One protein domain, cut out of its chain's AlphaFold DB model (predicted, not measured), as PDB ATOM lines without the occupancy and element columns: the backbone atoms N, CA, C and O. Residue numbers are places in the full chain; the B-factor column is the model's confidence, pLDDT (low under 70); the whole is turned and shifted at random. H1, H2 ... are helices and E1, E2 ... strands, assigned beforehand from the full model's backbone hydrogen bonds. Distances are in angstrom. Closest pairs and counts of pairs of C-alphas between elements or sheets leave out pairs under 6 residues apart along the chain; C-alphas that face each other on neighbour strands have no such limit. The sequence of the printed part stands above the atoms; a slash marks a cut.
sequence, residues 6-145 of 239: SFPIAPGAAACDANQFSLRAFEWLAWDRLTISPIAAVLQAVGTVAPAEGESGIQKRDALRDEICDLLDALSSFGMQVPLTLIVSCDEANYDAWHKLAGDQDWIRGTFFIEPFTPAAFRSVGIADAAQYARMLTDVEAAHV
ATOM      1  N   SER A   6     527.361 348.327 550.229       88.50
ATOM      2  CA  SER A   6     525.923 348.556 550.371       88.50
ATOM      3  C   SER A   6     525.169 347.646 549.414       88.50
ATOM      4  O   SER A   6     525.440 347.640 548.211       88.50
ATOM      5  N   PHE A   7     524.234 346.879 549.960       89.94
ATOM      6  CA  PHE A   7     523.455 345.883 549.248       89.94
ATOM      7  C   PHE A   7     521.969 346.253 549.304       89.94
ATOM      8  O   PHE A   7     521.442 346.462 550.402       89.94
ATOM      9  N   PRO A   8     521.273 346.336 548.160       91.38
ATOM     10  CA  PRO A   8     519.825 346.478 548.164       91.38
ATOM     11  C   PRO A   8     519.167 345.229 548.758       91.38
ATOM     12  O   PRO A   8     519.668 344.110 548.599       91.38
ATOM     13  N   ILE A   9     518.032 345.422 549.432       90.12
ATOM     14  CA  ILE A   9     517.245 344.316 549.979       90.12
ATOM     15  C   ILE A   9     516.111 343.990 549.016       90.12
ATOM     16  O   ILE A   9     515.295 344.838 548.661       90.12
ATOM     17  N   ALA A  10     516.078 342.739 548.573       84.94
ATOM     18  CA  ALA A  10     515.032 342.228 547.715       84.94
ATOM     19  C   ALA A  10     513.691 342.191 548.472       84.94
ATOM     20  O   ALA A  10     513.658 341.872 549.663       84.94
ATOM     21  N   PRO A  11     512.557 342.415 547.784       75.00
ATOM     22  CA  PRO A  11     511.226 342.350 548.395       75.00
ATOM     23  C   PRO A  11     510.829 340.930 548.846       75.00
ATOM     24  O   PRO A  11     509.770 340.738 549.439       75.00
ATOM     25  N   GLY A  12     511.657 339.926 548.546       76.69
ATOM     26  CA  GLY A  12     511.523 338.558 549.023       76.69
ATOM     27  C   GLY A  12     512.531 337.618 548.363       76.69
ATOM     28  O   GLY A  12     513.144 337.951 547.347       76.69
ATOM     29  N   ALA A  13     512.649 336.407 548.909       75.81
ATOM     30  CA  ALA A  13     513.679 335.443 548.515       75.81
ATOM     31  C   ALA A  13     513.633 335.062 547.026       75.81
ATOM     32  O   ALA A  13     514.669 334.839 546.412       75.81
ATOM     33  N   ALA A  14     512.440 335.035 546.422       78.81
ATOM     34  CA  ALA A  14     512.268 334.701 545.008       78.81
ATOM     35  C   ALA A  14     512.826 335.765 544.044       78.81
ATOM     36  O   ALA A  14     513.097 335.453 542.887       78.81
ATOM     37  N   ALA A  15     512.973 337.009 544.507       74.75
ATOM     38  CA  ALA A  15     513.509 338.122 543.727       74.75
ATOM     39  C   ALA A  15     514.982 338.419 544.052       74.75
ATOM     40  O   ALA A  15     515.538 339.343 543.472       74.75
ATOM     41  N   CYS A  16     515.588 337.668 544.979       83.69
ATOM     42  CA  CYS A  16     516.938 337.912 545.467       83.69
ATOM     43  C   CYS A  16     517.980 337.343 544.497       83.69
ATOM     44  O   CYS A  16     518.007 336.139 544.239       83.69
ATOM     45  N   ASP A  17     518.850 338.209 543.983       82.19
ATOM     46  CA  ASP A  17     520.027 337.813 543.209       82.19
ATOM     47  C   ASP A  17     521.304 337.739 544.072       82.19
ATOM     48  O   ASP A  17     521.274 337.927 545.288       82.19
ATOM     49  N   ALA A  18     522.445 337.434 543.441       75.00
ATOM     50  CA  ALA A  18     523.733 337.264 544.121       75.00
ATOM     51  C   ALA A  18     524.303 338.553 544.752       75.00
ATOM     52  O   ALA A  18     525.242 338.468 545.539       75.00
ATOM     53  N   ASN A  19     523.771 339.731 544.406       77.75
ATOM     54  CA  ASN A  19     524.207 341.031 544.924       77.75
ATOM     55  C   ASN A  19     523.160 341.666 545.853       77.75
ATOM     56  O   ASN A  19     523.263 342.850 546.186       77.75
ATOM     57  N   GLN A  20     522.151 340.898 546.253       82.81
ATOM     58  CA  GLN A  20     521.052 341.332 547.099       82.81
ATOM     59  C   GLN A  20     520.993 340.509 548.379       82.81
ATOM     60  O   GLN A  20     521.441 339.365 548.437       82.81
ATOM     61  N   PHE A  21     520.395 341.105 549.406       83.25
ATOM     62  CA  PHE A  21     519.964 340.386 550.598       83.25
ATOM     63  C   PHE A  21     518.452 340.215 550.560       83.25
ATOM     64  O   PHE A  21     517.737 341.085 550.075       83.25
ATOM     65  N   SER A  22     517.950 339.114 551.104       87.31
ATOM     66  CA  SER A  22     516.525 338.960 551.377       87.31
ATOM     67  C   SER A  22     516.336 338.894 552.878       87.31
ATOM     68  O   SER A  22     516.987 338.096 553.544       87.31
ATOM     69  N   LEU A  23     515.401 339.691 553.376       89.88
ATOM     70  CA  LEU A  23     514.861 339.588 554.725       89.88
ATOM     71  C   LEU A  23     513.361 339.310 554.615       89.88
ATOM     72  O   LEU A  23     512.739 339.577 553.580       89.88
ATOM     73  N   ARG A  24     512.762 338.768 555.670       90.00
ATOM     74  CA  ARG A  24     511.315 338.574 555.783       90.00
ATOM     75  C   ARG A  24     510.578 339.878 555.525       90.00
ATOM     76  O   ARG A  24     510.917 340.916 556.081       90.00
ATOM     77  N   ALA A  25     509.530 339.815 554.714       87.31
ATOM     78  CA  ALA A  25     508.674 340.966 554.473       87.31
ATOM     79  C   ALA A  25     507.779 341.261 555.689       87.31
ATOM     80  O   ALA A  25     507.210 340.349 556.293       87.31
ATOM     81  N   PHE A  26     507.601 342.546 555.994       88.81
ATOM     82  CA  PHE A  26     506.678 343.034 557.014       88.81
ATOM     83  C   PHE A  26     505.681 344.005 556.374       88.81
ATOM     84  O   PHE A  26     506.049 344.843 555.559       88.81
ATOM     85  N   GLU A  27     504.410 343.947 556.770       87.75
ATOM     86  CA  GLU A  27     503.379 344.871 556.251       87.75
ATOM     87  C   GLU A  27     503.592 346.333 556.687       87.75
ATOM     88  O   GLU A  27     503.023 347.256 556.113       87.75
ATOM     89  N   TRP A  28     504.380 346.536 557.741       88.00
ATOM     90  CA  TRP A  28     504.557 347.807 558.445       88.00
ATOM     91  C   TRP A  28     505.987 348.355 558.359       88.00
ATOM     92  O   TRP A  28     506.269 349.445 558.863       88.00
ATOM     93  N   LEU A  29     506.881 347.597 557.719       90.94
ATOM     94  CA  LEU A  29     508.285 347.928 557.541       90.94
ATOM     95  C   LEU A  29     508.739 347.440 556.163       90.94
ATOM     96  O   LEU A  29     508.708 346.246 555.875       90.94
ATOM     97  N   ALA A  30     509.170 348.372 555.321       91.75
ATOM     98  CA  ALA A  30     509.728 348.079 554.011       91.75
ATOM     99  C   ALA A  30     511.251 348.202 554.064       91.75
ATOM    100  O   ALA A  30     511.777 349.280 554.341       91.75
ATOM    101  N   TRP A  31     511.957 347.105 553.799       93.81
ATOM    102  CA  TRP A  31     513.414 347.105 553.708       93.81
ATOM    103  C   TRP A  31     513.902 347.914 552.505       93.81
ATOM    104  O   TRP A  31     513.291 347.868 551.440       93.81
ATOM    105  N   ASP A  32     515.014 348.625 552.673       93.56
ATOM    106  CA  ASP A  32     515.682 349.362 551.595       93.56
ATOM    107  C   ASP A  32     517.046 348.733 551.292       93.56
ATOM    108  O   ASP A  32     517.270 348.154 550.226       93.56
ATOM    109  N   ARG A  33     517.965 348.792 552.259       94.12
ATOM    110  CA  ARG A  33     519.349 348.352 552.056       94.12
ATOM    111  C   ARG A  33     520.048 347.936 553.336       94.12
ATOM    112  O   ARG A  33     519.723 348.419 554.418       94.12
ATOM    113  N   LEU A  34     521.060 347.095 553.175       93.38
ATOM    114  CA  LEU A  34     522.032 346.740 554.196       93.38
ATOM    115  C   LEU A  34     523.396 347.303 553.794       93.38
ATOM    116  O   LEU A  34     523.933 346.949 552.746       93.38
ATOM    117  N   THR A  35     523.970 348.160 554.627       91.56
ATOM    118  CA  THR A  35     525.328 348.683 554.458       91.56
ATOM    119  C   THR A  35     526.232 348.070 555.514       91.56
ATOM    120  O   THR A  35     525.919 348.109 556.698       91.56
ATOM    121  N   ILE A  36     527.350 347.488 555.098       88.19
ATOM    122  CA  ILE A  36     528.300 346.802 555.969       88.19
ATOM    123  C   ILE A  36     529.658 347.476 555.831       88.19
ATOM    124  O   ILE A  36     530.149 347.704 554.726       88.19
ATOM    125  N   SER A  37     530.277 347.752 556.970       83.81
ATOM    126  CA  SER A  37     531.637 348.267 557.084       83.81
ATOM    127  C   SER A  37     532.417 347.453 558.126       83.81
ATOM    128  O   SER A  37     531.817 346.715 558.910       83.81
ATOM    129  N   PRO A  38     533.747 347.612 558.208       77.75
ATOM    130  CA  PRO A  38     534.549 347.041 559.288       77.75
ATOM    131  C   PRO A  38     534.125 347.426 560.715       77.75
ATOM    132  O   PRO A  38     534.553 346.753 561.648       77.75
ATOM    133  N   ILE A  39     533.357 348.507 560.902       76.75
ATOM    134  CA  ILE A  39     533.007 349.034 562.232       76.75
ATOM    135  C   ILE A  39     531.540 348.860 562.616       76.75
ATOM    136  O   ILE A  39     531.234 348.843 563.804       76.75
ATOM    137  N   ALA A  40     530.644 348.756 561.636       85.19
ATOM    138  CA  ALA A  40     529.204 348.704 561.848       85.19
ATOM    139  C   ALA A  40     528.484 348.091 560.643       85.19
ATOM    140  O   ALA A  40     528.927 348.230 559.496       85.19
ATOM    141  N   ALA A  41     527.334 347.481 560.913       88.94
ATOM    142  CA  ALA A  41     526.314 347.175 559.926       88.94
ATOM    143  C   ALA A  41     525.117 348.112 560.134       88.94
ATOM    144  O   ALA A  41     524.678 348.351 561.256       88.94
ATOM    145  N   VAL A  42     524.572 348.645 559.048       92.25
ATOM    146  CA  VAL A  42     523.414 349.532 559.074       92.25
ATOM    147  C   VAL A  42     522.351 348.990 558.143       92.25
ATOM    148  O   VAL A  42     522.553 348.884 556.936       92.25
ATOM    149  N   LEU A  43     521.204 348.667 558.720       94.94
ATOM    150  CA  LEU A  43     520.010 348.259 558.009       94.94
ATOM    151  C   LEU A  43     519.105 349.482 557.858       94.94
ATOM    152  O   LEU A  43     518.799 350.149 558.839       94.94
ATOM    153  N   GLN A  44     518.690 349.803 556.640       95.75
ATOM    154  CA  GLN A  44     517.782 350.913 556.370       95.75
ATOM    155  C   GLN A  44     516.422 350.377 555.946       95.75
ATOM    156  O   GLN A  44     516.322 349.447 555.139       95.75
ATOM    157  N   ALA A  45     515.376 350.991 556.484       95.06
ATOM    158  CA  ALA A  45     514.001 350.654 556.177       95.06
ATOM    159  C   ALA A  45     513.097 351.888 556.244       95.06
ATOM    160  O   ALA A  45     513.444 352.911 556.841       95.06
ATOM    161  N   VAL A  46     511.913 351.770 555.652       94.62
ATOM    162  CA  VAL A  46     510.827 352.743 555.761       94.62
ATOM    163  C   VAL A  46     509.709 352.134 556.600       94.62
ATOM    164  O   VAL A  46     509.163 351.086 556.256       94.62
ATOM    165  N   GLY A  47     509.380 352.782 557.714       91.00
ATOM    166  CA  GLY A  47     508.310 352.378 558.618       91.00
ATOM    167  C   GLY A  47     507.043 353.183 558.365       91.00
ATOM    168  O   GLY A  47     507.097 354.409 558.292       91.00
ATOM    169  N   THR A  48     505.895 352.512 558.260       84.94
ATOM    170  CA  THR A  48     504.599 353.184 558.054       84.94
ATOM    171  C   THR A  48     503.839 353.356 559.360       84.94
ATOM    172  O   THR A  48     503.490 354.470 559.715       84.94
ATOM    173  N   VAL A  49     503.604 352.272 560.100       78.31
ATOM    174  CA  VAL A  49     502.876 352.291 561.376       78.31
ATOM    175  C   VAL A  49     503.585 351.363 562.352       78.31
ATOM    176  O   VAL A  49     503.726 350.172 562.082       78.31
ATOM    177  N   ALA A  50     504.025 351.884 563.496       68.38
ATOM    178  CA  ALA A  50     504.644 351.039 564.513       68.38
ATOM    179  C   ALA A  50     503.625 350.012 565.070       68.38
ATOM    180  O   ALA A  50     502.435 350.324 565.189       68.38
ATOM    181  N   PRO A  51     504.043 348.786 565.441       72.88
ATOM    182  CA  PRO A  51     503.131 347.766 565.947       72.88
ATOM    183  C   PRO A  51     502.475 348.208 567.261       72.88
ATOM    184  O   PRO A  51     503.166 348.615 568.200       72.88
ATOM    185  N   ALA A  52     501.146 348.081 567.335       73.06
ATOM    186  CA  ALA A  52     500.343 348.444 568.505       73.06
ATOM    187  C   ALA A  52     500.748 347.674 569.780       73.06
ATOM    188  O   ALA A  52     501.385 346.632 569.711       73.06
ATOM    189  N   GLU A  53     500.340 348.137 570.960       63.91
ATOM    190  CA  GLU A  53     500.752 347.558 572.258       63.91
ATOM    191  C   GLU A  53     499.961 346.301 572.689       63.91
ATOM    192  O   GLU A  53     499.799 346.032 573.873       63.91
ATOM    193  N   GLY A  54     499.453 345.514 571.736       68.12
ATOM    194  CA  GLY A  54     498.710 344.272 571.998       68.12
ATOM    195  C   GLY A  54     499.503 343.006 571.667       68.12
ATOM    196  O   GLY A  54     500.589 343.075 571.101       68.12
ATOM    197  N   GLU A  55     498.925 341.833 571.940       65.81
ATOM    198  CA  GLU A  55     499.532 340.520 571.645       65.81
ATOM    199  C   GLU A  55     499.966 340.383 570.173       65.81
ATOM    200  O   GLU A  55     501.071 339.932 569.877       65.81
ATOM    201  N   SER A  56     499.145 340.877 569.242       74.75
ATOM    202  CA  SER A  56     499.481 340.920 567.815       74.75
ATOM    203  C   SER A  56     500.665 341.840 567.501       74.75
ATOM    204  O   SER A  56     501.414 341.593 566.558       74.75
ATOM    205  N   GLY A  57     500.854 342.905 568.279       77.88
ATOM    206  CA  GLY A  57     502.001 343.790 568.153       77.88
ATOM    207  C   GLY A  57     503.266 343.202 568.757       77.88
ATOM    208  O   GLY A  57     504.318 343.325 568.141       77.88
ATOM    209  N   ILE A  58     503.162 342.492 569.885       80.56
ATOM    210  CA  ILE A  58     504.276 341.732 570.472       80.56
ATOM    211  C   ILE A  58     504.795 340.708 569.460       80.56
ATOM    212  O   ILE A  58     505.978 340.720 569.148       80.56
ATOM    213  N   GLN A  59     503.912 339.916 568.844       82.94
ATOM    214  CA  GLN A  59     504.303 338.946 567.811       82.94
ATOM    215  C   GLN A  59     505.011 339.603 566.616       82.94
ATOM    216  O   GLN A  59     505.983 339.062 566.092       82.94
ATOM    217  N   LYS A  60     504.550 340.785 566.180       85.38
ATOM    218  CA  LYS A  60     505.201 341.545 565.100       85.38
ATOM    219  C   LYS A  60     506.593 342.039 565.502       85.38
ATOM    220  O   LYS A  60     507.501 341.991 564.676       85.38
ATOM    221  N   ARG A  61     506.758 342.496 566.745       85.12
ATOM    222  CA  ARG A  61     508.046 342.933 567.304       85.12
ATOM    223  C   ARG A  61     509.010 341.757 567.446       85.12
ATOM    224  O   ARG A  61     510.122 341.838 566.944       85.12
ATOM    225  N   ASP A  62     508.563 340.641 568.016       85.81
ATOM    226  CA  ASP A  62     509.355 339.410 568.114       85.81
ATOM    227  C   ASP A  62     509.798 338.918 566.733       85.81
ATOM    228  O   ASP A  62     510.970 338.618 566.539       85.81
ATOM    229  N   ALA A  63     508.906 338.938 565.739       88.75
ATOM    230  CA  ALA A  63     509.255 338.570 564.371       88.75
ATOM    231  C   ALA A  63     510.322 339.492 563.752       88.75
ATOM    232  O   ALA A  63     511.179 339.002 563.024       88.75
ATOM    233  N   LEU A  64     510.279 340.805 564.025       89.38
ATOM    234  CA  LEU A  64     511.329 341.740 563.601       89.38
ATOM    235  C   LEU A  64     512.652 341.442 564.313       89.38
ATOM    236  O   LEU A  64     513.699 341.426 563.671       89.38
ATOM    237  N   ARG A  65     512.610 341.203 565.628       88.19
ATOM    238  CA  ARG A  65     513.797 340.857 566.413       88.19
ATOM    239  C   ARG A  65     514.460 339.605 565.868       88.19
ATOM    240  O   ARG A  65     515.658 339.636 565.622       88.19
ATOM    241  N   ASP A  66     513.695 338.532 565.710       89.44
ATOM    242  CA  ASP A  66     514.218 337.240 565.278       89.44
ATOM    243  C   ASP A  66     514.863 337.371 563.890       89.44
ATOM    244  O   ASP A  66     515.977 336.904 563.693       89.44
ATOM    245  N   GLU A  67     514.248 338.131 562.980       92.00
ATOM    246  CA  GLU A  67     514.819 338.400 561.656       92.00
ATOM    247  C   GLU A  67     516.158 339.163 561.716       92.00
ATOM    248  O   GLU A  67     517.086 338.875 560.961       92.00
ATOM    249  N   ILE A  68     516.285 340.141 562.619       90.88
ATOM    250  CA  ILE A  68     517.539 340.887 562.800       90.88
ATOM    251  C   ILE A  68     518.602 340.017 563.489       90.88
ATOM    252  O   ILE A  68     519.781 340.111 563.147       90.88
ATOM    253  N   CYS A  69     518.208 339.164 564.436       88.69
ATOM    254  CA  CYS A  69     519.102 338.189 565.056       88.69
ATOM    255  C   CYS A  69     519.621 337.174 564.029       88.69
ATOM    256  O   CYS A  69     520.822 336.932 563.989       88.69
ATOM    257  N   ASP A  70     518.759 336.670 563.142       89.56
ATOM    258  CA  ASP A  70     519.152 335.778 562.048       89.56
ATOM    259  C   ASP A  70     520.161 336.463 561.108       89.56
ATOM    260  O   ASP A  70     521.155 335.858 560.694       89.56
ATOM    261  N   LEU A  71     519.963 337.756 560.812       90.00
ATOM    262  CA  LEU A  71     520.930 338.551 560.054       90.00
ATOM    263  C   LEU A  71     522.268 338.689 560.799       90.00
ATOM    264  O   LEU A  71     523.323 338.525 560.189       90.00
ATOM    265  N   LEU A  72     522.251 338.977 562.100       87.75
ATOM    266  CA  LEU A  72     523.465 339.060 562.920       87.75
ATOM    267  C   LEU A  72     524.230 337.731 562.950       87.75
ATOM    268  O   LEU A  72     525.449 337.728 562.779       87.75
ATOM    269  N   ASP A  73     523.528 336.611 563.112       86.31
ATOM    270  CA  ASP A  73     524.120 335.273 563.096       86.31
ATOM    271  C   ASP A  73     524.724 334.952 561.724       86.31
ATOM    272  O   ASP A  73     525.847 334.442 561.637       86.31
ATOM    273  N   ALA A  74     524.038 335.332 560.641       87.44
ATOM    274  CA  ALA A  74     524.566 335.212 559.289       87.44
ATOM    275  C   ALA A  74     525.853 336.035 559.115       87.44
ATOM    276  O   ALA A  74     526.865 335.489 558.673       87.44
ATOM    277  N   LEU A  75     525.869 337.310 559.517       84.56
ATOM    278  CA  LEU A  75     527.063 338.164 559.457       84.56
ATOM    279  C   LEU A  75     528.219 337.590 560.294       84.56
ATOM    280  O   LEU A  75     529.358 337.525 559.822       84.56
ATOM    281  N   SER A  76     527.918 337.097 561.497       82.94
ATOM    282  CA  SER A  76     528.880 336.450 562.394       82.94
ATOM    283  C   SER A  76     529.486 335.188 561.774       82.94
ATOM    284  O   SER A  76     530.697 334.976 561.868       82.94
ATOM    285  N   SER A  77     528.691 334.389 561.050       83.38
ATOM    286  CA  SER A  77     529.177 333.204 560.325       83.38
ATOM    287  C   SER A  77     530.190 333.538 559.219       83.38
ATOM    288  O   SER A  77     531.073 332.732 558.925       83.38
ATOM    289  N   PHE A  78     530.129 334.759 558.673       80.88
ATOM    290  CA  PHE A  78     531.118 335.310 557.739       80.88
ATOM    291  C   PHE A  78     532.300 336.004 558.437       80.88
ATOM    292  O   PHE A  78     533.148 336.606 557.776       80.88
ATOM    293  N   GLY A  79     532.385 335.919 559.766       79.31
ATOM    294  CA  GLY A  79     533.450 336.520 560.566       79.31
ATOM    295  C   GLY A  79     533.255 338.008 560.859       79.31
ATOM    296  O   GLY A  79     534.203 338.666 561.286       79.31
ATOM    297  N   MET A  80     532.057 338.558 560.638       78.44
ATOM    298  CA  MET A  80     531.745 339.956 560.934       78.44
ATOM    299  C   MET A  80     531.036 340.065 562.284       78.44
ATOM    300  O   MET A  80     529.868 339.718 562.418       78.44
ATOM    301  N   GLN A  81     531.748 340.581 563.286       81.25
ATOM    302  CA  GLN A  81     531.214 340.869 564.621       81.25
ATOM    303  C   GLN A  81     531.131 342.382 564.823       81.25
ATOM    304  O   GLN A  81     531.922 342.971 565.558       81.25
ATOM    305  N   VAL A  82     530.208 343.018 564.107       76.44
ATOM    306  CA  VAL A  82     529.995 344.469 564.152       76.44
ATOM    307  C   VAL A  82     528.630 344.790 564.764       76.44
ATOM    308  O   VAL A  82     527.696 344.005 564.590       76.44
ATOM    309  N   PRO A  83     528.483 345.919 565.483       83.44
ATOM    310  CA  PRO A  83     527.174 346.384 565.929       83.44
ATOM    311  C   PRO A  83     526.253 346.612 564.727       83.44
ATOM    312  O   PRO A  83     526.699 347.110 563.689       83.44
ATOM    313  N   LEU A  84     524.973 346.268 564.885       87.62
ATOM    314  CA  LEU A  84     523.948 346.504 563.873       87.62
ATOM    315  C   LEU A  84     522.995 347.613 564.318       87.62
ATOM    316  O   LEU A  84     522.451 347.565 565.419       87.62
ATOM    317  N   THR A  85     522.748 348.581 563.441       90.75
ATOM    318  CA  THR A  85     521.728 349.616 563.652       90.75
ATOM    319  C   THR A  85     520.676 349.542 562.554       90.75
ATOM    320  O   THR A  85     521.001 349.649 561.374       90.75
ATOM    321  N   LEU A  86     519.411 349.393 562.933       93.12
ATOM    322  CA  LEU A  86     518.256 349.551 562.059       93.12
ATOM    323  C   LEU A  86     517.803 351.014 562.074       93.12
ATOM    324  O   LEU A  86     517.224 351.472 563.053       93.12
ATOM    325  N   ILE A  87     518.023 351.737 560.980       94.56
ATOM    326  CA  ILE A  87     517.470 353.075 560.768       94.56
ATOM    327  C   ILE A  87     516.095 352.940 560.116       94.56
ATOM    328  O   ILE A  87     515.976 352.415 559.006       94.56
ATOM    329  N   VAL A  88     515.066 353.471 560.773       94.56
ATOM    330  CA  VAL A  88     513.691 353.460 560.264       94.56
ATOM    331  C   VAL A  88     513.271 354.866 559.869       94.56
ATOM    332  O   VAL A  88     512.923 355.688 560.714       94.56
ATOM    333  N   SER A  89     513.265 355.140 558.567       95.31
ATOM    334  CA  SER A  89     512.671 356.366 558.036       95.31
ATOM    335  C   SER A  89     511.159 356.308 558.226       95.31
ATOM    336  O   SER A  89     510.506 355.400 557.716       95.31
ATOM    337  N   CYS A  90     510.601 357.261 558.959       93.25
ATOM    338  CA  CYS A  90     509.165 357.364 559.209       93.25
ATOM    339  C   CYS A  90     508.693 358.802 558.968       93.25
ATOM    340  O   CYS A  90     509.501 359.701 558.728       93.25
ATOM    341  N   ASP A  91     507.380 359.016 558.963       92.12
ATOM    342  CA  ASP A  91     506.830 360.369 558.981       92.12
ATOM    343  C   ASP A  91     506.783 360.928 560.416       92.12
ATOM    344  O   ASP A  91     506.919 360.205 561.405       92.12
ATOM    345  N   GLU A  92     506.574 362.239 560.539       89.38
ATOM    346  CA  GLU A  92     506.520 362.908 561.850       89.38
ATOM    347  C   GLU A  92     505.362 362.401 562.722       89.38
ATOM    348  O   GLU A  92     505.446 362.438 563.945       89.38
ATOM    349  N   ALA A  93     504.276 361.919 562.107       88.50
ATOM    350  CA  ALA A  93     503.117 361.412 562.835       88.50
ATOM    351  C   ALA A  93     503.417 360.079 563.539       88.50
ATOM    352  O   ALA A  93     502.843 359.797 564.590       88.50
ATOM    353  N   ASN A  94     504.317 359.272 562.976       86.81
ATOM    354  CA  ASN A  94     504.693 357.966 563.502       86.81
ATOM    355  C   ASN A  94     506.024 357.974 564.269       86.81
ATOM    356  O   ASN A  94     506.352 356.964 564.897       86.81
ATOM    357  N   TYR A  95     506.769 359.084 564.258       87.44
ATOM    358  CA  TYR A  95     508.065 359.191 564.935       87.44
ATOM    359  C   TYR A  95     507.983 358.813 566.413       87.44
ATOM    360  O   TYR A  95     508.747 357.963 566.854       87.44
ATOM    361  N   ASP A  96     507.024 359.356 567.169       83.12
ATOM    362  CA  ASP A  96     506.886 359.066 568.604       83.12
ATOM    363  C   ASP A  96     506.631 357.579 568.876       83.12
ATOM    364  O   ASP A  96     507.148 357.017 569.841       83.12
ATOM    365  N   ALA A  97     505.860 356.917 568.012       83.12
ATOM    366  CA  ALA A  97     505.563 355.497 568.151       83.12
ATOM    367  C   ALA A  97     506.803 354.635 567.867       83.12
ATOM    368  O   ALA A  97     507.090 353.699 568.616       83.12
ATOM    369  N   TRP A  98     507.572 354.980 566.832       85.12
ATOM    370  CA  TRP A  98     508.849 354.332 566.537       85.12
ATOM    371  C   TRP A  98     509.927 354.639 567.578       85.12
ATOM    372  O   TRP A  98     510.701 353.756 567.930       85.12
ATOM    373  N   HIS A  99     509.956 355.855 568.118       83.25
ATOM    374  CA  HIS A  99     510.872 356.261 569.176       83.25
ATOM    375  C   HIS A  99     510.562 355.549 570.488       83.25
ATOM    376  O   HIS A  99     511.469 355.043 571.144       83.25
ATOM    377  N   LYS A 100     509.277 355.409 570.833       80.38
ATOM    378  CA  LYS A 100     508.845 354.579 571.959       80.38
ATOM    379  C   LYS A 100     509.268 353.123 571.760       80.38
ATOM    380  O   LYS A 100     509.817 352.534 572.681       80.38
ATOM    381  N   LEU A 101     509.063 352.569 570.563       78.06
ATOM    382  CA  LEU A 101     509.472 351.203 570.229       78.06
ATOM    383  C   LEU A 101     510.993 351.003 570.335       78.06
ATOM    384  O   LEU A 101     511.437 349.977 570.838       78.06
ATOM    385  N   ALA A 102     511.774 351.977 569.866       77.69
ATOM    386  CA  ALA A 102     513.232 351.978 569.939       77.69
ATOM    387  C   ALA A 102     513.768 352.140 571.370       77.69
ATOM    388  O   ALA A 102     514.845 351.630 571.674       77.69
ATOM    389  N   GLY A 103     513.040 352.858 572.232       66.00
ATOM    390  CA  GLY A 103     513.375 353.052 573.645       66.00
ATOM    391  C   GLY A 103     512.946 351.894 574.548       66.00
ATOM    392  O   GLY A 103     513.609 351.624 575.547       66.00
ATOM    393  N   ASP A 104     511.876 351.183 574.192       67.62
ATOM    394  CA  ASP A 104     511.450 349.933 574.826       67.62
ATOM    395  C   ASP A 104     512.359 348.796 574.341       67.62
ATOM    396  O   ASP A 104     511.976 347.991 573.506       67.62
ATOM    397  N   GLN A 105     513.617 348.762 574.784       61.00
ATOM    398  CA  GLN A 105     514.575 347.734 574.349       61.00
ATOM    399  C   GLN A 105     514.463 346.429 575.142       61.00
ATOM    400  O   GLN A 105     515.193 345.483 574.867       61.00
ATOM    401  N   ASP A 106     513.526 346.322 576.085       58.31
ATOM    402  CA  ASP A 106     513.364 345.116 576.902       58.31
ATOM    403  C   ASP A 106     512.961 343.885 576.067       58.31
ATOM    404  O   ASP A 106     513.328 342.752 576.403       58.31
ATOM    405  N   TRP A 107     512.250 344.092 574.949       60.28
ATOM    406  CA  TRP A 107     511.968 343.035 573.968       60.28
ATOM    407  C   TRP A 107     513.146 342.785 573.013       60.28
ATOM    408  O   TRP A 107     513.283 341.679 572.480       60.28
ATOM    409  N   ILE A 108     514.035 343.769 572.855       59.28
ATOM    410  CA  ILE A 108     515.281 343.705 572.086       59.28
ATOM    411  C   ILE A 108     516.384 343.147 572.996       59.28
ATOM    412  O   ILE A 108     517.316 343.829 573.404       59.28
ATOM    413  N   ARG A 109     516.329 341.851 573.312       54.69
ATOM    414  CA  ARG A 109     517.462 341.144 573.949       54.69
ATOM    415  C   ARG A 109     518.614 340.882 572.958       54.69
ATOM    416  O   ARG A 109     519.182 339.793 572.957       54.69
ATOM    417  N   GLY A 110     518.909 341.833 572.073       56.03
ATOM    418  CA  GLY A 110     519.829 341.684 570.942       56.03
ATOM    419  C   GLY A 110     520.939 342.734 570.936       56.03
ATOM    420  O   GLY A 110     520.815 343.799 571.530       56.03
ATOM    421  N   THR A 111     522.040 342.448 570.237       68.38
ATOM    422  CA  THR A 111     523.171 343.374 570.031       68.38
ATOM    423  C   THR A 111     522.912 344.340 568.870       68.38
ATOM    424  O   THR A 111     523.808 344.605 568.064       68.38
ATOM    425  N   PHE A 112     521.676 344.819 568.735       80.38
ATOM    426  CA  PHE A 112     521.294 345.766 567.696       80.38
ATOM    427  C   PHE A 112     520.471 346.917 568.259       80.38
ATOM    428  O   PHE A 112     519.798 346.783 569.278       80.38
ATOM    429  N   PHE A 113     520.518 348.046 567.563       84.62
ATOM    430  CA  PHE A 113     519.791 349.260 567.912       84.62
ATOM    431  C   PHE A 113     518.756 349.575 566.839       84.62
ATOM    432  O   PHE A 113     518.998 349.332 565.660       84.62
ATOM    433  N   ILE A 114     517.615 350.135 567.231       87.56
ATOM    434  CA  ILE A 114     516.643 350.718 566.301       87.56
ATOM    435  C   ILE A 114     516.712 352.232 566.473       87.56
ATOM    436  O   ILE A 114     516.595 352.715 567.593       87.56
ATOM    437  N   GLU A 115     516.882 352.970 565.380       90.50
ATOM    438  CA  GLU A 115     516.882 354.432 565.371       90.50
ATOM    439  C   GLU A 115     515.783 354.940 564.422       90.50
ATOM    440  O   GLU A 115     515.905 354.785 563.200       90.50
ATOM    441  N   PRO A 116     514.695 355.543 564.931       91.25
ATOM    442  CA  PRO A 116     513.746 356.240 564.075       91.25
ATOM    443  C   PRO A 116     514.394 357.478 563.461       91.25
ATOM    444  O   PRO A 116     515.116 358.213 564.126       91.25
ATOM    445  N   PHE A 117     514.081 357.758 562.204       91.44
ATOM    446  CA  PHE A 117     514.602 358.918 561.499       91.44
ATOM    447  C   PHE A 117     513.476 359.751 560.892       91.44
ATOM    448  O   PHE A 117     512.700 359.257 560.071       91.44
ATOM    449  N   THR A 118     513.465 361.043 561.229       92.25
ATOM    450  CA  THR A 118     512.791 362.084 560.448       92.25
ATOM    451  C   THR A 118     513.747 363.247 560.173       92.25
ATOM    452  O   THR A 118     514.561 363.606 561.036       92.25
ATOM    453  N   PRO A 119     513.650 363.913 559.007       88.31
ATOM    454  CA  PRO A 119     514.450 365.103 558.734       88.31
ATOM    455  C   PRO A 119     514.243 366.234 559.752       88.31
ATOM    456  O   PRO A 119     515.147 367.045 559.951       88.31
ATOM    457  N   ALA A 120     513.070 366.346 560.396       86.94
ATOM    458  CA  ALA A 120     512.857 367.377 561.411       86.94
ATOM    459  C   ALA A 120     513.607 367.074 562.714       86.94
ATOM    460  O   ALA A 120     514.254 367.983 563.241       86.94
ATOM    461  N   ALA A 121     513.582 365.824 563.193       81.25
ATOM    462  CA  ALA A 121     514.267 365.422 564.424       81.25
ATOM    463  C   ALA A 121     515.789 365.625 564.325       81.25
ATOM    464  O   ALA A 121     516.430 366.125 565.253       81.25
ATOM    465  N   PHE A 122     516.361 365.340 563.154       79.75
ATOM    466  CA  PHE A 122     517.803 365.400 562.915       79.75
ATOM    467  C   PHE A 122     518.298 366.733 562.330       79.75
ATOM    468  O   PHE A 122     519.503 366.943 562.152       79.75
ATOM    469  N   ARG A 123     517.399 367.700 562.106       77.56
ATOM    470  CA  ARG A 123     517.748 369.015 561.543       77.56
ATOM    471  C   ARG A 123     518.795 369.758 562.371       77.56
ATOM    472  O   ARG A 123     519.673 370.411 561.813       77.56
ATOM    473  N   SER A 124     518.695 369.675 563.698       67.50
ATOM    474  CA  SER A 124     519.575 370.404 564.627       67.50
ATOM    475  C   SER A 124     521.037 369.952 564.571       67.50
ATOM    476  O   SER A 124     521.927 370.731 564.905       67.50
ATOM    477  N   VAL A 125     521.281 368.724 564.109       71.94
ATOM    478  CA  VAL A 125     522.613 368.122 563.968       71.94
ATOM    479  C   VAL A 125     523.103 368.108 562.516       71.94
ATOM    480  O   VAL A 125     524.162 367.560 562.232       71.94
ATOM    481  N   GLY A 126     522.367 368.740 561.592       76.00
ATOM    482  CA  GLY A 126     522.792 368.904 560.199       76.00
ATOM    483  C   GLY A 126     522.765 367.618 559.370       76.00
ATOM    484  O   GLY A 126     523.471 367.525 558.365       76.00
ATOM    485  N   ILE A 127     521.966 366.629 559.777       81.62
ATOM    486  CA  ILE A 127     521.769 365.389 559.025       81.62
ATOM    487  C   ILE A 127     520.505 365.547 558.175       81.62
ATOM    488  O   ILE A 127     519.412 365.759 558.699       81.62
ATOM    489  N   ALA A 128     520.673 365.489 556.856       85.81
ATOM    490  CA  ALA A 128     519.625 365.756 555.879       85.81
ATOM    491  C   ALA A 128     518.727 364.540 555.620       85.81
ATOM    492  O   ALA A 128     517.519 364.698 555.447       85.81
ATOM    493  N   ASP A 129     519.308 363.338 555.595       88.69
ATOM    494  CA  ASP A 129     518.602 362.101 555.273       88.69
ATOM    495  C   ASP A 129     519.200 360.868 555.980       88.69
ATOM    496  O   ASP A 129     520.309 360.895 556.526       88.69
ATOM    497  N   ALA A 130     518.443 359.767 555.962       87.62
ATOM    498  CA  ALA A 130     518.836 358.503 556.579       87.62
ATOM    499  C   ALA A 130     520.099 357.898 555.943       87.62
ATOM    500  O   ALA A 130     520.849 357.205 556.623       87.62
ATOM    501  N   ALA A 131     520.369 358.172 554.661       88.25
ATOM    502  CA  ALA A 131     521.568 357.683 553.985       88.25
ATOM    503  C   ALA A 131     522.827 358.421 554.464       88.25
ATOM    504  O   ALA A 131     523.876 357.807 554.632       88.25
ATOM    505  N   GLN A 132     522.739 359.726 554.729       85.88
ATOM    506  CA  GLN A 132     523.798 360.494 555.372       85.88
ATOM    507  C   GLN A 132     524.062 359.963 556.778       85.88
ATOM    508  O   GLN A 132     525.224 359.789 557.132       85.88
ATOM    509  N   TYR A 133     523.013 359.663 557.546       85.88
ATOM    510  CA  TYR A 133     523.180 359.081 558.873       85.88
ATOM    511  C   TYR A 133     523.827 357.691 558.821       85.88
ATOM    512  O   TYR A 133     524.783 357.437 559.549       85.88
ATOM    513  N   ALA A 134     523.380 356.828 557.904       87.00
ATOM    514  CA  ALA A 134     523.981 355.517 557.678       87.00
ATOM    515  C   ALA A 134     525.477 355.631 557.362       87.00
ATOM    516  O   ALA A 134     526.277 354.994 558.037       87.00
ATOM    517  N   ARG A 135     525.854 356.518 556.425       83.88
ATOM    518  CA  ARG A 135     527.262 356.797 556.103       83.88
ATOM    519  C   ARG A 135     528.056 357.236 557.327       83.88
ATOM    520  O   ARG A 135     529.174 356.786 557.494       83.88
ATOM    521  N   MET A 136     527.499 358.081 558.198       82.12
ATOM    522  CA  MET A 136     528.192 358.500 559.425       82.12
ATOM    523  C   MET A 136     528.448 357.337 560.394       82.12
ATOM    524  O   MET A 136     529.448 357.354 561.105       82.12
ATOM    525  N   LEU A 137     527.557 356.342 560.436       81.44
ATOM    526  CA  LEU A 137     527.716 355.147 561.268       81.44
ATOM    527  C   LEU A 137     528.693 354.128 560.660       81.44
ATOM    528  O   LEU A 137     529.324 353.380 561.404       81.44
ATOM    529  N   THR A 138     528.812 354.087 559.331       81.12
ATOM    530  CA  THR A 138     529.676 353.145 558.597       81.12
ATOM    531  C   THR A 138     531.014 353.739 558.164       81.12
ATOM    532  O   THR A 138     531.857 353.013 557.634       81.12
ATOM    533  N   ASP A 139     531.233 355.032 558.411       76.56
ATOM    534  CA  ASP A 139     532.442 355.747 558.020       76.56
ATOM    535  C   ASP A 139     533.683 355.167 558.713       76.56
ATOM    536  O   ASP A 139     533.952 355.379 559.897       76.56
ATOM    537  N   VAL A 140     534.482 354.436 557.941       58.62
ATOM    538  CA  VAL A 140     535.729 353.819 558.400       58.62
ATOM    539  C   VAL A 140     536.781 354.877 558.743       58.62
ATOM    540  O   VAL A 140     537.633 354.630 559.597       58.62
ATOM    541  N   GLU A 141     536.722 356.076 558.154       55.69
ATOM    542  CA  GLU A 141     537.587 357.181 558.571       55.69
ATOM    543  C   GLU A 141     537.221 357.640 559.987       55.69
ATOM    544  O   GLU A 141     538.120 357.929 560.783       55.69
ATOM    545  N   ALA A 142     535.941 357.571 560.375       50.28
ATOM    546  CA  ALA A 142     535.507 357.824 561.749       50.28
ATOM    547  C   ALA A 142     536.082 356.810 562.759       50.28
ATOM    548  O   ALA A 142     536.292 357.164 563.918       50.28
ATOM    549  N   ALA A 143     536.446 355.596 562.325       45.16
ATOM    550  CA  ALA A 143     537.171 354.627 563.157       45.16
ATOM    551  C   ALA A 143     538.567 355.128 563.579       45.16
ATOM    552  O   ALA A 143     539.088 354.744 564.629       45.16
ATOM    553  N   HIS A 144     539.178 355.989 562.758       44.69
ATOM    554  CA  HIS A 144     540.479 356.610 563.009       44.69
ATOM    555  C   HIS A 144     540.360 358.027 563.596       44.69
ATOM    556  O   HIS A 144     541.317 358.534 564.191       44.69
ATOM    557  N   VAL A 145     539.186 358.659 563.498       42.62
ATOM    558  CA  VAL A 145     538.889 359.945 564.136       42.62
ATOM    559  C   VAL A 145     538.576 359.718 565.615       42.62
ATOM    560  O   VAL A 145     537.516 359.248 566.014       42.62
TER     561      VAL A 145
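This is residues 6 to 145 of the 239 residues of an uncharacterized protein of Burkholderia sp. WP9 (UniProt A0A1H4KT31). A strongly twisted sheet of five strands makes the core, with the long helix H1 slanting over one face, where its residues 64 to 75 pack on the sheet, and the shorter H3 over the other face. H2 packs mainly on the edge strand E5, while little H4 lies beyond H3, away from the sheet. The printed part has 140 residues, with five named strands and four named helices in the order E1 E2 E3 H1 E4 H2 E5 H3 H4; the class is mixed, helices and strands. The sheet is mixed too, in the order E1 E2 E3 E4 E5. The whole is compact, with a radius of gyration of the C-alphas of 14.8 A and spans of 41 by 40 by 29 A.

The sheet holds E1, residues 6 to 10, E2, residues 29 to 36, E3, residues 41 to 47, E4, residues 84 to 89, and E5, residues 112 to 117. E1, E2 and E3 form a meander, each strand the antiparallel neighbour of the one before, with hairpins E1 and E2, and E2 and E3; N 7 and O 34 are 2.8 A apart, N 35 and O 42 2.8 A. E2 bends by 57 degrees at residue 32. E4 is parallel to E3, with N 43 and O 85 2.8 A apart, and to E5, with N 115 and O 86 2.8 A apart. H1, residues 55 to 77, is on the sheet at a height of 9.0 A, over E4, slantwise to the strands at 44 degrees to E4 on the local plane; the closest C-alphas of the two, Leu 72 and Leu 84, are 7.5 A apart. H3, residues 130 to 138, is on the opposite face at a height of 8.5 A, over E3 and E4, along the strands; its closest C-alphas with E3, Ala 134 and Val 42, are 6.2 A apart. H2, residues 92 to 103, is over E4 and E5, along the strands, at a height of 8.1 A; its closest C-alphas with E5, Ala 102 and Ile 114, are 5.1 A apart. The arrangement is three layers, helices on both faces of a sheet. E3, H1, E4 and E4, H2, E5 are strand-helix-strand units, two parallel strands with a helix between, both with right-handed crossovers. H4, residues 140 to 144, is not on the sheet, and is close to but not clearly touching H3. In H1 and H3 every O i to N i+4 pair is within hydrogen-bond range; H2 has 6 of 8, and H4 0 of 1 with 2 of 2 O i to N i+3 pairs.

E1 begins at C-alpha 6, (525.923, 348.556, 550.371). H1 is 32.6 A long, from C-alpha 55 at (499.532, 340.520, 571.645); E2 measures 20.1 A and E3 18.8 A. H4 ends at C-alpha 144, (540.479, 356.610, 563.009).

The C-alphas farthest apart, Glu 55 and His 144, are 44.8 A apart. The printed part has no cut; the links E1 to E2 and E5 to H3 are long. Mean pLDDT of the printed part is 81.8, with residue 50, residues 53 to 55, 103 to 111, 124 and 140 to 145 under 70.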